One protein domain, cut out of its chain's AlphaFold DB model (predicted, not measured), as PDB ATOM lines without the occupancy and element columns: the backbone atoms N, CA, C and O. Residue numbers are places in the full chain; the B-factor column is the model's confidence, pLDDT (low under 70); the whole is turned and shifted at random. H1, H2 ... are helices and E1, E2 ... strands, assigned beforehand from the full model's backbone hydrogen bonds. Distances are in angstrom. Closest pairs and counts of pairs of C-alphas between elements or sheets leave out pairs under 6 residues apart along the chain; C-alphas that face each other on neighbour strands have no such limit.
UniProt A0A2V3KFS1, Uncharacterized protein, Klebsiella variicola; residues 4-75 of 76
ATOM      1  N   THR A   4     -38.907 -35.993  39.309       89.50
ATOM      2  CA  THR A   4     -38.405 -37.216  39.929       89.50
ATOM      3  C   THR A   4     -39.550 -38.159  40.268       89.50
ATOM      4  O   THR A   4     -40.686 -37.732  40.460       89.50
ATOM      5  N   PHE A   5     -39.244 -39.450  40.352       87.88
ATOM      6  CA  PHE A   5     -40.213 -40.475  40.719       87.88
ATOM      7  C   PHE A   5     -39.965 -40.937  42.152       87.88
ATOM      8  O   PHE A   5     -38.856 -41.347  42.496       87.88
ATOM      9  N   LEU A   6     -41.019 -40.932  42.968       84.62
ATOM     10  CA  LEU A   6     -41.051 -41.618  44.256       84.62
ATOM     11  C   LEU A   6     -42.099 -42.731  44.194       84.62
ATOM     12  O   LEU A   6     -43.306 -42.489  44.159       84.62
ATOM     13  N   GLY A   7     -41.626 -43.978  44.156       86.38
ATOM     14  CA  GLY A   7     -42.487 -45.139  43.940       86.38
ATOM     15  C   GLY A   7     -43.089 -45.132  42.533       86.38
ATOM     16  O   GLY A   7     -42.358 -45.227  41.552       86.38
ATOM     17  N   GLN A   8     -44.418 -45.050  42.442       88.06
ATOM     18  CA  GLN A   8     -45.160 -44.988  41.171       88.06
ATOM     19  C   GLN A   8     -45.646 -43.572  40.825       88.06
ATOM     20  O   GLN A   8     -46.328 -43.394  39.819       88.06
ATOM     21  N   SER A   9     -45.322 -42.578  41.654       88.00
ATOM     22  CA  SER A   9     -45.787 -41.201  41.500       88.00
ATOM     23  C   SER A   9     -44.647 -40.293  41.045       88.00
ATOM     24  O   SER A   9     -43.519 -40.409  41.528       88.00
ATOM     25  N   GLU A  10     -44.956 -39.395  40.112       92.19
ATOM     26  CA  GLU A  10     -44.041 -38.369  39.615       92.19
ATOM     27  C   GLU A  10     -44.261 -37.049  40.360       92.19
ATOM     28  O   GLU A  10     -45.396 -36.652  40.627       92.19
ATOM     29  N   PHE A  11     -43.163 -36.372  40.682       92.62
ATOM     30  CA  PHE A  11     -43.129 -35.106  41.406       92.62
ATOM     31  C   PHE A  11     -42.168 -34.140  40.724       92.62
ATOM     32  O   PHE A  11     -41.190 -34.550  40.095       92.62
ATOM     33  N   ILE A  12     -42.401 -32.844  40.895       92.44
ATOM     34  CA  ILE A  12     -41.447 -31.821  40.478       92.44
ATOM     35  C   ILE A  12     -40.410 -31.649  41.586       92.44
ATOM     36  O   ILE A  12     -40.773 -31.482  42.748       92.44
ATOM     37  N   LYS A  13     -39.121 -31.679  41.234       91.38
ATOM     38  CA  LYS A  13     -38.012 -31.402  42.148       91.38
ATOM     39  C   LYS A  13     -37.466 -30.002  41.884       91.38
ATOM     40  O   LYS A  13     -36.910 -29.748  40.816       91.38
ATOM     41  N   HIS A  14     -37.556 -29.124  42.876       89.00
ATOM     42  CA  HIS A  14     -37.020 -27.765  42.801       89.00
ATOM     43  C   HIS A  14     -36.358 -27.400  44.134       89.00
ATOM     44  O   HIS A  14     -36.949 -27.608  45.185       89.00
ATOM     45  N   GLU A  15     -35.092 -26.967  44.094       86.38
ATOM     46  CA  GLU A  15     -34.267 -26.638  45.278       86.38
ATOM     47  C   GLU A  15     -34.255 -27.693  46.408       86.38
ATOM     48  O   GLU A  15     -34.146 -27.379  47.588       86.38
ATOM     49  N   GLY A  16     -34.361 -28.980  46.058       86.31
ATOM     50  CA  GLY A  16     -34.410 -30.071  47.045       86.31
ATOM     51  C   GLY A  16     -35.798 -30.319  47.643       86.31
ATOM     52  O   GLY A  16     -35.979 -31.282  48.380       86.31
ATOM     53  N   LEU A  17     -36.804 -29.528  47.276       91.00
ATOM     54  CA  LEU A  17     -38.206 -29.751  47.616       91.00
ATOM     55  C   LEU A  17     -38.916 -30.553  46.523       91.00
ATOM     56  O   LEU A  17     -38.529 -30.524  45.351       91.00
ATOM     57  N   LEU A  18     -39.957 -31.281  46.927       93.19
ATOM     58  CA  LEU A  18     -40.852 -32.008  46.036       93.19
ATOM     59  C   LEU A  18     -42.229 -31.384  46.033       93.19
ATOM     60  O   LEU A  18     -42.847 -31.220  47.085       93.19
ATOM     61  N   PHE A  19     -42.734 -31.160  44.831       93.69
ATOM     62  CA  PHE A  19     -44.063 -30.634  44.586       93.69
ATOM     63  C   PHE A  19     -44.873 -31.636  43.775       93.69
ATOM     64  O   PHE A  19     -44.331 -32.358  42.931       93.69
ATOM     65  N   LEU A  20     -46.176 -31.693  44.033       94.06
ATOM     66  CA  LEU A  20     -47.099 -32.465  43.212       94.06
ATOM     67  C   LEU A  20     -47.041 -31.951  41.769       94.06
ATOM     68  O   LEU A  20     -47.067 -30.745  41.553       94.06
ATOM     69  N   LEU A  21     -46.982 -32.852  40.787       93.25
ATOM     70  CA  LEU A  21     -47.000 -32.467  39.378       93.25
ATOM     71  C   LEU A  21     -48.401 -31.970  38.978       93.25
ATOM     72  O   LEU A  21     -49.339 -32.762  38.873       93.25
ATOM     73  N   SER A  22     -48.533 -30.667  38.741       93.88
ATOM     74  CA  SER A  22     -49.744 -30.022  38.217       93.88
ATOM     75  C   SER A  22     -49.388 -28.855  37.290       93.88
ATOM     76  O   SER A  22     -48.236 -28.416  37.256       93.88
ATOM     77  N   ASP A  23     -50.368 -28.326  36.557       93.56
ATOM     78  CA  ASP A  23     -50.146 -27.152  35.709       93.56
ATOM     79  C   ASP A  23     -49.777 -25.916  36.549       93.56
ATOM     80  O   ASP A  23     -48.883 -25.157  36.174       93.56
ATOM     81  N   GLU A  24     -50.400 -25.735  37.715       94.62
ATOM     82  CA  GLU A  24     -50.167 -24.590  38.603       94.62
ATOM     83  C   GLU A  24     -48.766 -24.608  39.217       94.62
ATOM     84  O   GLU A  24     -48.058 -23.605  39.167       94.62
ATOM     85  N   SER A  25     -48.329 -25.759  39.736       92.94
ATOM     86  CA  SER A  25     -46.975 -25.929  40.280       92.94
ATOM     87  C   SER A  25     -45.904 -25.767  39.195       92.94
ATOM     88  O   SER A  25     -44.874 -25.130  39.424       92.94
ATOM     89  N   CYS A  26     -46.164 -26.259  37.980       93.50
ATOM     90  CA  CYS A  26     -45.296 -26.039  36.825       93.50
ATOM     91  C   CYS A  26     -45.175 -24.550  36.466       93.50
ATOM     92  O   CYS A  26     -44.072 -24.053  36.231       93.50
ATOM     93  N   LEU A  27     -46.299 -23.833  36.408       95.06
ATOM     94  CA  LEU A  27     -46.323 -22.399  36.114       95.06
ATOM     95  C   LEU A  27     -45.602 -21.588  37.191       95.06
ATOM     96  O   LEU A  27     -44.785 -20.736  36.847       95.06
ATOM     97  N   ALA A  28     -45.843 -21.892  38.464       95.81
ATOM     98  CA  ALA A  28     -45.192 -21.222  39.581       95.81
ATOM     99  C   ALA A  28     -43.662 -21.378  39.539       95.81
ATOM    100  O   ALA A  28     -42.939 -20.397  39.688       95.81
ATOM    101  N   ILE A  29     -43.143 -22.571  39.222       94.62
ATOM    102  CA  ILE A  29     -41.692 -22.773  39.052       94.62
ATOM    103  C   ILE A  29     -41.148 -21.954  37.882       94.62
ATOM    104  O   ILE A  29     -40.114 -21.306  38.018       94.62
ATOM    105  N   ASN A  30     -41.844 -21.929  36.742       95.19
ATOM    106  CA  ASN A  30     -41.415 -21.114  35.602       95.19
ATOM    107  C   ASN A  30     -41.401 -19.614  35.942       95.19
ATOM    108  O   ASN A  30     -40.531 -18.879  35.472       95.19
ATOM    109  N   HIS A  31     -42.356 -19.151  36.748       96.56
ATOM    110  CA  HIS A  31     -42.410 -17.771  37.223       96.56
ATOM    111  C   HIS A  31     -41.276 -17.443  38.197       96.56
ATOM    112  O   HIS A  31     -40.691 -16.368  38.079       96.56
ATOM    113  N   ILE A  32     -40.911 -18.366  39.090       95.38
ATOM    114  CA  ILE A  32     -39.735 -18.221  39.959       95.38
ATOM    115  C   ILE A  32     -38.458 -18.153  39.119       95.38
ATOM    116  O   ILE A  32     -37.715 -17.183  39.246       95.38
ATOM    117  N   GLU A  33     -38.244 -19.096  38.192       94.56
ATOM    118  CA  GLU A  33     -37.075 -19.096  37.295       94.56
ATOM    119  C   GLU A  33     -36.991 -17.782  36.481       94.56
ATOM    120  O   GLU A  33     -35.910 -17.225  36.253       94.56
ATOM    121  N   TRP A  34     -38.137 -17.244  36.048       95.88
ATOM    122  CA  TRP A  34     -38.206 -15.936  35.397       95.88
ATOM    123  C   TRP A  34     -37.830 -14.795  36.349       95.88
ATOM    124  O   TRP A  34     -37.004 -13.953  35.988       95.88
ATOM    125  N   ALA A  35     -38.403 -14.763  37.553       95.94
ATOM    126  CA  ALA A  35     -38.166 -13.712  38.534       95.94
ATOM    127  C   ALA A  35     -36.692 -13.666  38.962       95.94
ATOM    128  O   ALA A  35     -36.088 -12.594  38.948       95.94
ATOM    129  N   GLU A  36     -36.067 -14.816  39.226       95.38
ATOM    130  CA  GLU A  36     -34.629 -14.924  39.513       95.38
ATOM    131  C   GLU A  36     -33.766 -14.328  38.393       95.38
ATOM    132  O   GLU A  36     -32.785 -13.612  38.631       95.38
ATOM    133  N   LYS A  37     -34.149 -14.570  37.137       95.75
ATOM    134  CA  LYS A  37     -33.446 -14.021  35.975       95.75
ATOM    135  C   LYS A  37     -33.580 -12.498  35.867       95.75
ATOM    136  O   LYS A  37     -32.637 -11.824  35.450       95.75
ATOM    137  N   ILE A  38     -34.731 -11.943  36.242       96.56
ATOM    138  CA  ILE A  38     -34.928 -10.488  36.296       96.56
ATOM    139  C   ILE A  38     -34.143  -9.875  37.460       96.56
ATOM    140  O   ILE A  38     -33.482  -8.855  37.271       96.56
ATOM    141  N   LEU A  39     -34.171 -10.504  38.635       95.12
ATOM    142  CA  LEU A  39     -33.481 -10.028  39.837       95.12
ATOM    143  C   LEU A  39     -31.951 -10.092  39.713       95.12
ATOM    144  O   LEU A  39     -31.254  -9.270  40.298       95.12
ATOM    145  N   SER A  40     -31.424 -11.023  38.915       95.69
ATOM    146  CA  SER A  40     -29.992 -11.094  38.576       95.69
ATOM    147  C   SER A  40     -29.548 -10.097  37.497       95.69
ATOM    148  O   SER A  40     -28.348  -9.945  37.262       95.69
ATOM    149  N   SER A  41     -30.491  -9.415  36.844       94.75
ATOM    150  CA  SER A  41     -30.231  -8.376  35.841       94.75
ATOM    151  C   SER A  41     -30.340  -6.971  36.446       94.75
ATOM    152  O   SER A  41     -30.841  -6.794  37.557       94.75
ATOM    153  N   ASP A  42     -29.911  -5.946  35.702       95.19
ATOM    154  CA  ASP A  42     -30.078  -4.551  36.122       95.19
ATOM    155  C   ASP A  42     -31.555  -4.194  36.342       95.19
ATOM    156  O   ASP A  42     -32.444  -4.597  35.585       95.19
ATOM    157  N   ASN A  43     -31.812  -3.388  37.372       96.31
ATOM    158  CA  ASN A  43     -33.156  -2.918  37.674       96.31
ATOM    159  C   ASN A  43     -33.595  -1.864  36.645       96.31
ATOM    160  O   ASN A  43     -33.022  -0.772  36.577       96.31
ATOM    161  N   VAL A  44     -34.623  -2.171  35.855       95.31
ATOM    162  CA  VAL A  44     -35.125  -1.305  34.782       95.31
ATOM    163  C   VAL A  44     -36.532  -0.814  35.081       95.31
ATOM    164  O   VAL A  44     -37.352  -1.522  35.655       95.31
ATOM    165  N   LYS A  45     -36.848   0.409  34.659       96.88
ATOM    166  CA  LYS A  45     -38.188   0.979  34.813       96.88
ATOM    167  C   LYS A  45     -39.042   0.663  33.588       96.88
ATOM    168  O   LYS A  45     -38.686   1.037  32.470       96.88
ATOM    169  N   TYR A  46     -40.178   0.008  33.790       91.81
ATOM    170  CA  TYR A  46     -41.152  -0.250  32.734       91.81
ATOM    171  C   TYR A  46     -41.919   1.021  32.338       91.81
ATOM    172  O   TYR A  46     -41.947   2.019  33.060       91.81
ATOM    173  N   GLN A  47     -42.601   0.974  31.189       92.25
ATOM    174  CA  GLN A  47     -43.400   2.096  30.671       92.25
ATOM    175  C   GLN A  47     -44.529   2.528  31.622       92.25
ATOM    176  O   GLN A  47     -44.903   3.697  31.640       92.25
ATOM    177  N   ASN A  48     -45.044   1.603  32.434       91.56
ATOM    178  CA  ASN A  48     -46.065   1.863  33.453       91.56
ATOM    179  C   ASN A  48     -45.501   2.508  34.737       91.56
ATOM    180  O   ASN A  48     -46.247   2.754  35.678       91.56
ATOM    181  N   GLY A  49     -44.193   2.771  34.789       93.88
ATOM    182  CA  GLY A  49     -43.525   3.413  35.912       93.88
ATOM    183  C   GLY A  49     -43.055   2.475  37.024       93.88
ATOM    184  O   GLY A  49     -42.380   2.961  37.929       93.88
ATOM    185  N   ARG A  50     -43.355   1.174  36.948       94.69
ATOM    186  CA  ARG A  50     -42.909   0.164  37.920       94.69
ATOM    187  C   ARG A  50     -41.478  -0.283  37.641       94.69
ATOM    188  O   ARG A  50     -41.045  -0.270  36.485       94.69
ATOM    189  N   MET A  51     -40.757  -0.688  38.681       96.75
ATOM    190  CA  MET A  51     -39.408  -1.238  38.538       96.75
ATOM    191  C   MET A  51     -39.468  -2.741  38.241       96.75
ATOM    192  O   MET A  51     -40.326  -3.451  38.761       96.75
ATOM    193  N   SER A  52     -38.557  -3.252  37.416       95.31
ATOM    194  CA  SER A  52     -38.527  -4.668  37.041       95.31
ATOM    195  C   SER A  52     -38.301  -5.571  38.238       95.31
ATOM    196  O   SER A  52     -38.923  -6.625  38.325       95.31
ATOM    197  N   HIS A  53     -37.466  -5.140  39.184       97.56
ATOM    198  CA  HIS A  53     -37.252  -5.874  40.427       97.56
ATOM    199  C   HIS A  53     -38.504  -5.900  41.308       97.56
ATOM    200  O   HIS A  53     -38.791  -6.943  41.876       97.56
ATOM    201  N   GLU A  54     -39.285  -4.815  41.377       96.81
ATOM    202  CA  GLU A  54     -40.560  -4.807  42.122       96.81
ATOM    203  C   GLU A  54     -41.529  -5.850  41.558       96.81
ATOM    204  O   GLU A  54     -42.080  -6.652  42.304       96.81
ATOM    205  N   VAL A  55     -41.688  -5.883  40.230       96.31
ATOM    206  CA  VAL A  55     -42.552  -6.870  39.565       96.31
ATOM    207  C   VAL A  55     -42.028  -8.291  39.779       96.31
ATOM    208  O   VAL A  55     -42.813  -9.202  40.016       96.31
ATOM    209  N   ALA A  56     -40.712  -8.495  39.700       96.81
ATOM    210  CA  ALA A  56     -40.115  -9.811  39.896       96.81
ATOM    211  C   ALA A  56     -40.310 -10.333  41.325       96.81
ATOM    212  O   ALA A  56     -40.622 -11.509  41.486       96.81
ATOM    213  N   TYR A  57     -40.176  -9.477  42.343       97.06
ATOM    214  CA  TYR A  57     -40.435  -9.869  43.728       97.06
ATOM    215  C   TYR A  57     -41.896 -10.253  43.958       97.06
ATOM    216  O   TYR A  57     -42.138 -11.296  44.553       97.06
ATOM    217  N   GLU A  58     -42.852  -9.479  43.441       96.75
ATOM    218  CA  GLU A  58     -44.278  -9.820  43.559       96.75
ATOM    219  C   GLU A  58     -44.594 -11.173  42.908       96.75
ATOM    220  O   GLU A  58     -45.203 -12.038  43.529       96.75
ATOM    221  N   VAL A  59     -44.118 -11.392  41.677       96.62
ATOM    222  CA  VAL A  59     -44.325 -12.663  40.965       96.62
ATOM    223  C   VAL A  59     -43.669 -13.832  41.702       96.62
ATOM    224  O   VAL A  59     -44.228 -14.929  41.731       96.62
ATOM    225  N   MET A  60     -42.489 -13.617  42.288       96.12
ATOM    226  CA  MET A  60     -41.797 -14.631  43.081       96.12
ATOM    227  C   MET A  60     -42.585 -14.986  44.345       96.12
ATOM    228  O   MET A  60     -42.778 -16.171  44.596       96.12
ATOM    229  N   GLU A  61     -43.064 -13.994  45.097       96.00
ATOM    230  CA  GLU A  61     -43.853 -14.194  46.320       96.00
ATOM    231  C   GLU A  61     -45.159 -14.948  46.021       96.00
ATOM    232  O   GLU A  61     -45.406 -16.001  46.607       96.00
ATOM    233  N   GLU A  62     -45.930 -14.502  45.022       96.44
ATOM    234  CA  GLU A  62     -47.168 -15.179  44.603       96.44
ATOM    235  C   GLU A  62     -46.917 -16.632  44.169       96.44
ATOM    236  O   GLU A  62     -47.688 -17.539  44.482       96.44
ATOM    237  N   SER A  63     -45.819 -16.876  43.452       95.88
ATOM    238  CA  SER A  63     -45.481 -18.221  42.973       95.88
ATOM    239  C   SER A  63     -45.001 -19.137  44.099       95.88
ATOM    240  O   SER A  63     -45.273 -20.338  44.066       95.88
ATOM    241  N   GLN A  64     -44.305 -18.595  45.100       94.00
ATOM    242  CA  GLN A  64     -43.917 -19.338  46.297       94.00
ATOM    243  C   GLN A  64     -45.145 -19.740  47.116       94.00
ATOM    244  O   GLN A  64     -45.235 -20.903  47.513       94.00
ATOM    245  N   ASP A  65     -46.110 -18.835  47.295       95.75
ATOM    246  CA  ASP A  65     -47.378 -19.139  47.966       95.75
ATOM    247  C   ASP A  65     -48.142 -20.256  47.249       95.75
ATOM    248  O   ASP A  65     -48.559 -21.223  47.889       95.75
ATOM    249  N   ILE A  66     -48.243 -20.193  45.915       94.62
ATOM    250  CA  ILE A  66     -48.844 -21.276  45.125       94.62
ATOM    251  C   ILE A  66     -48.087 -22.584  45.366       94.62
ATOM    252  O   ILE A  66     -48.702 -23.600  45.666       94.62
ATOM    253  N   LEU A  67     -46.755 -22.592  45.270       93.31
ATOM    254  CA  LEU A  67     -45.973 -23.823  45.430       93.31
ATOM    255  C   LEU A  67     -46.104 -24.456  46.813       93.31
ATOM    256  O   LEU A  67     -46.059 -25.683  46.915       93.31
ATOM    257  N   LEU A  68     -46.299 -23.657  47.862       93.38
ATOM    258  CA  LEU A  68     -46.538 -24.174  49.207       93.38
ATOM    259  C   LEU A  68     -47.802 -25.042  49.277       93.38
ATOM    260  O   LEU A  68     -47.800 -26.033  50.007       93.38
ATOM    261  N   GLU A  69     -48.839 -24.751  48.487       94.62
ATOM    262  CA  GLU A  69     -50.055 -25.579  48.426       94.62
ATOM    263  C   GLU A  69     -49.808 -26.965  47.806       94.62
ATOM    264  O   GLU A  69     -50.506 -27.930  48.125       94.62
ATOM    265  N   TYR A  70     -48.789 -27.084  46.948       93.19
ATOM    266  CA  TYR A  70     -48.432 -28.322  46.247       93.19
ATOM    267  C   TYR A  70     -47.230 -29.041  46.878       93.19
ATOM    268  O   TYR A  70     -46.792 -30.076  46.363       93.19
ATOM    269  N   LEU A  71     -46.685 -28.521  47.983       93.00
ATOM    270  CA  LEU A  71     -45.526 -29.088  48.662       93.00
ATOM    271  C   LEU A  71     -45.849 -30.481  49.224       93.00
ATOM    272  O   LEU A  71     -46.705 -30.652  50.088       93.00
ATOM    273  N   CYS A  72     -45.114 -31.486  48.754       91.00
ATOM    274  CA  CYS A  72     -45.265 -32.880  49.172       91.00
ATOM    275  C   CYS A  72     -44.178 -33.329  50.159       91.00
ATOM    276  O   CYS A  72     -44.387 -34.275  50.917       91.00
ATOM    277  N   GLY A  73     -43.011 -32.677  50.156       87.44
ATOM    278  CA  GLY A  73     -41.903 -33.006  51.052       87.44
ATOM    279  C   GLY A  73     -40.567 -32.436  50.582       87.44
ATOM    280  O   GLY A  73     -40.517 -31.589  49.694       87.44
ATOM    281  N   PHE A  74     -39.475 -32.921  51.170       81.56
ATOM    282  CA  PHE A  74     -38.103 -32.564  50.807       81.56
ATOM    283  C   PHE A  74     -37.272 -33.827  50.550       81.56
ATOM    284  O   PHE A  74     -37.595 -34.903  51.056       81.56
ATOM    285  N   VAL A  75     -36.214 -33.701  49.751       72.62
ATOM    286  CA  VAL A  75     -35.241 -34.762  49.458       72.62
ATOM    287  C   VAL A  75     -33.853 -34.255  49.823       72.62
ATOM    288  O   VAL A  75     -33.413 -33.252  49.261       72.62
TER     289      VAL A  75
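Overview. This is residues 4 to 75 of the 76 residues of an uncharacterized protein of Klebsiella variicola (UniProt A0A2V3KFS1). A long helical hairpin, H1 and H2, has a small, strongly twisted four-stranded sheet as a head at one end and the loop of residues 40 to 51 at the other. The 72 printed residues hold, in order, E1, E2, E3, H1, H2 and E4; the sheet order is E1 - E2 - E3 - E4, antiparallel throughout, and the class is mixed, helices and strands. The whole is loose, with a radius of gyration of the C-alphas of 14.4 A, and spans 49 by 18 by 15 A, a rod.

Along the chain. Find C-alpha 4 at (-38.405, -37.216, 39.929), where E1 begins, residues 4 to 6, 6.7 A long. E2 follows, residues 9 to 14, 16.1 A, then E3, residues 17 to 20, 10.3 A. From C-alpha 23 at (-50.146, -27.152, 35.709), H1 runs 24.2 A to residue 39. H2, residues 52 to 69, covers 26.5 A; E4, residues 71 to 74, covers 8.5 A and ends at (-38.103, -32.564, 50.807).

Arrangement. E1, E2 and E3 form a meander, each strand the antiparallel neighbour of the one before. Look for N 4 and O 11 at 2.8 A between E1 and E2, N 12 and O 19 at 2.8 A between E2 and E3, and N 18 and O 73 at 2.8 A between E3 and E4. The pairing is staggered: E2 pairs with E1 over residues 9 to 11 and with E3 over 11 to 14. H1 only grazes the sheet with residues 25 to 29, and H2 with residues 67 to 69. H1 and H2, a helical hairpin, touch at a shallow tilt of 30 degrees, opposite ways; their closest C-alphas, of Ala 28 and Ser 63, are 4.5 A apart. Every O i to N i+4 pair is within hydrogen-bond range in H1, and 13 of 14 in H2.

Size, cuts and confidence. The two C-alphas farthest apart, of Gly 7 and Gly 49, are 49.2 A apart. The printed part has no cut; the link from H1 to H2 is long, 12 residues, and the other links are tight. No printed residue is under 70 in pLDDT.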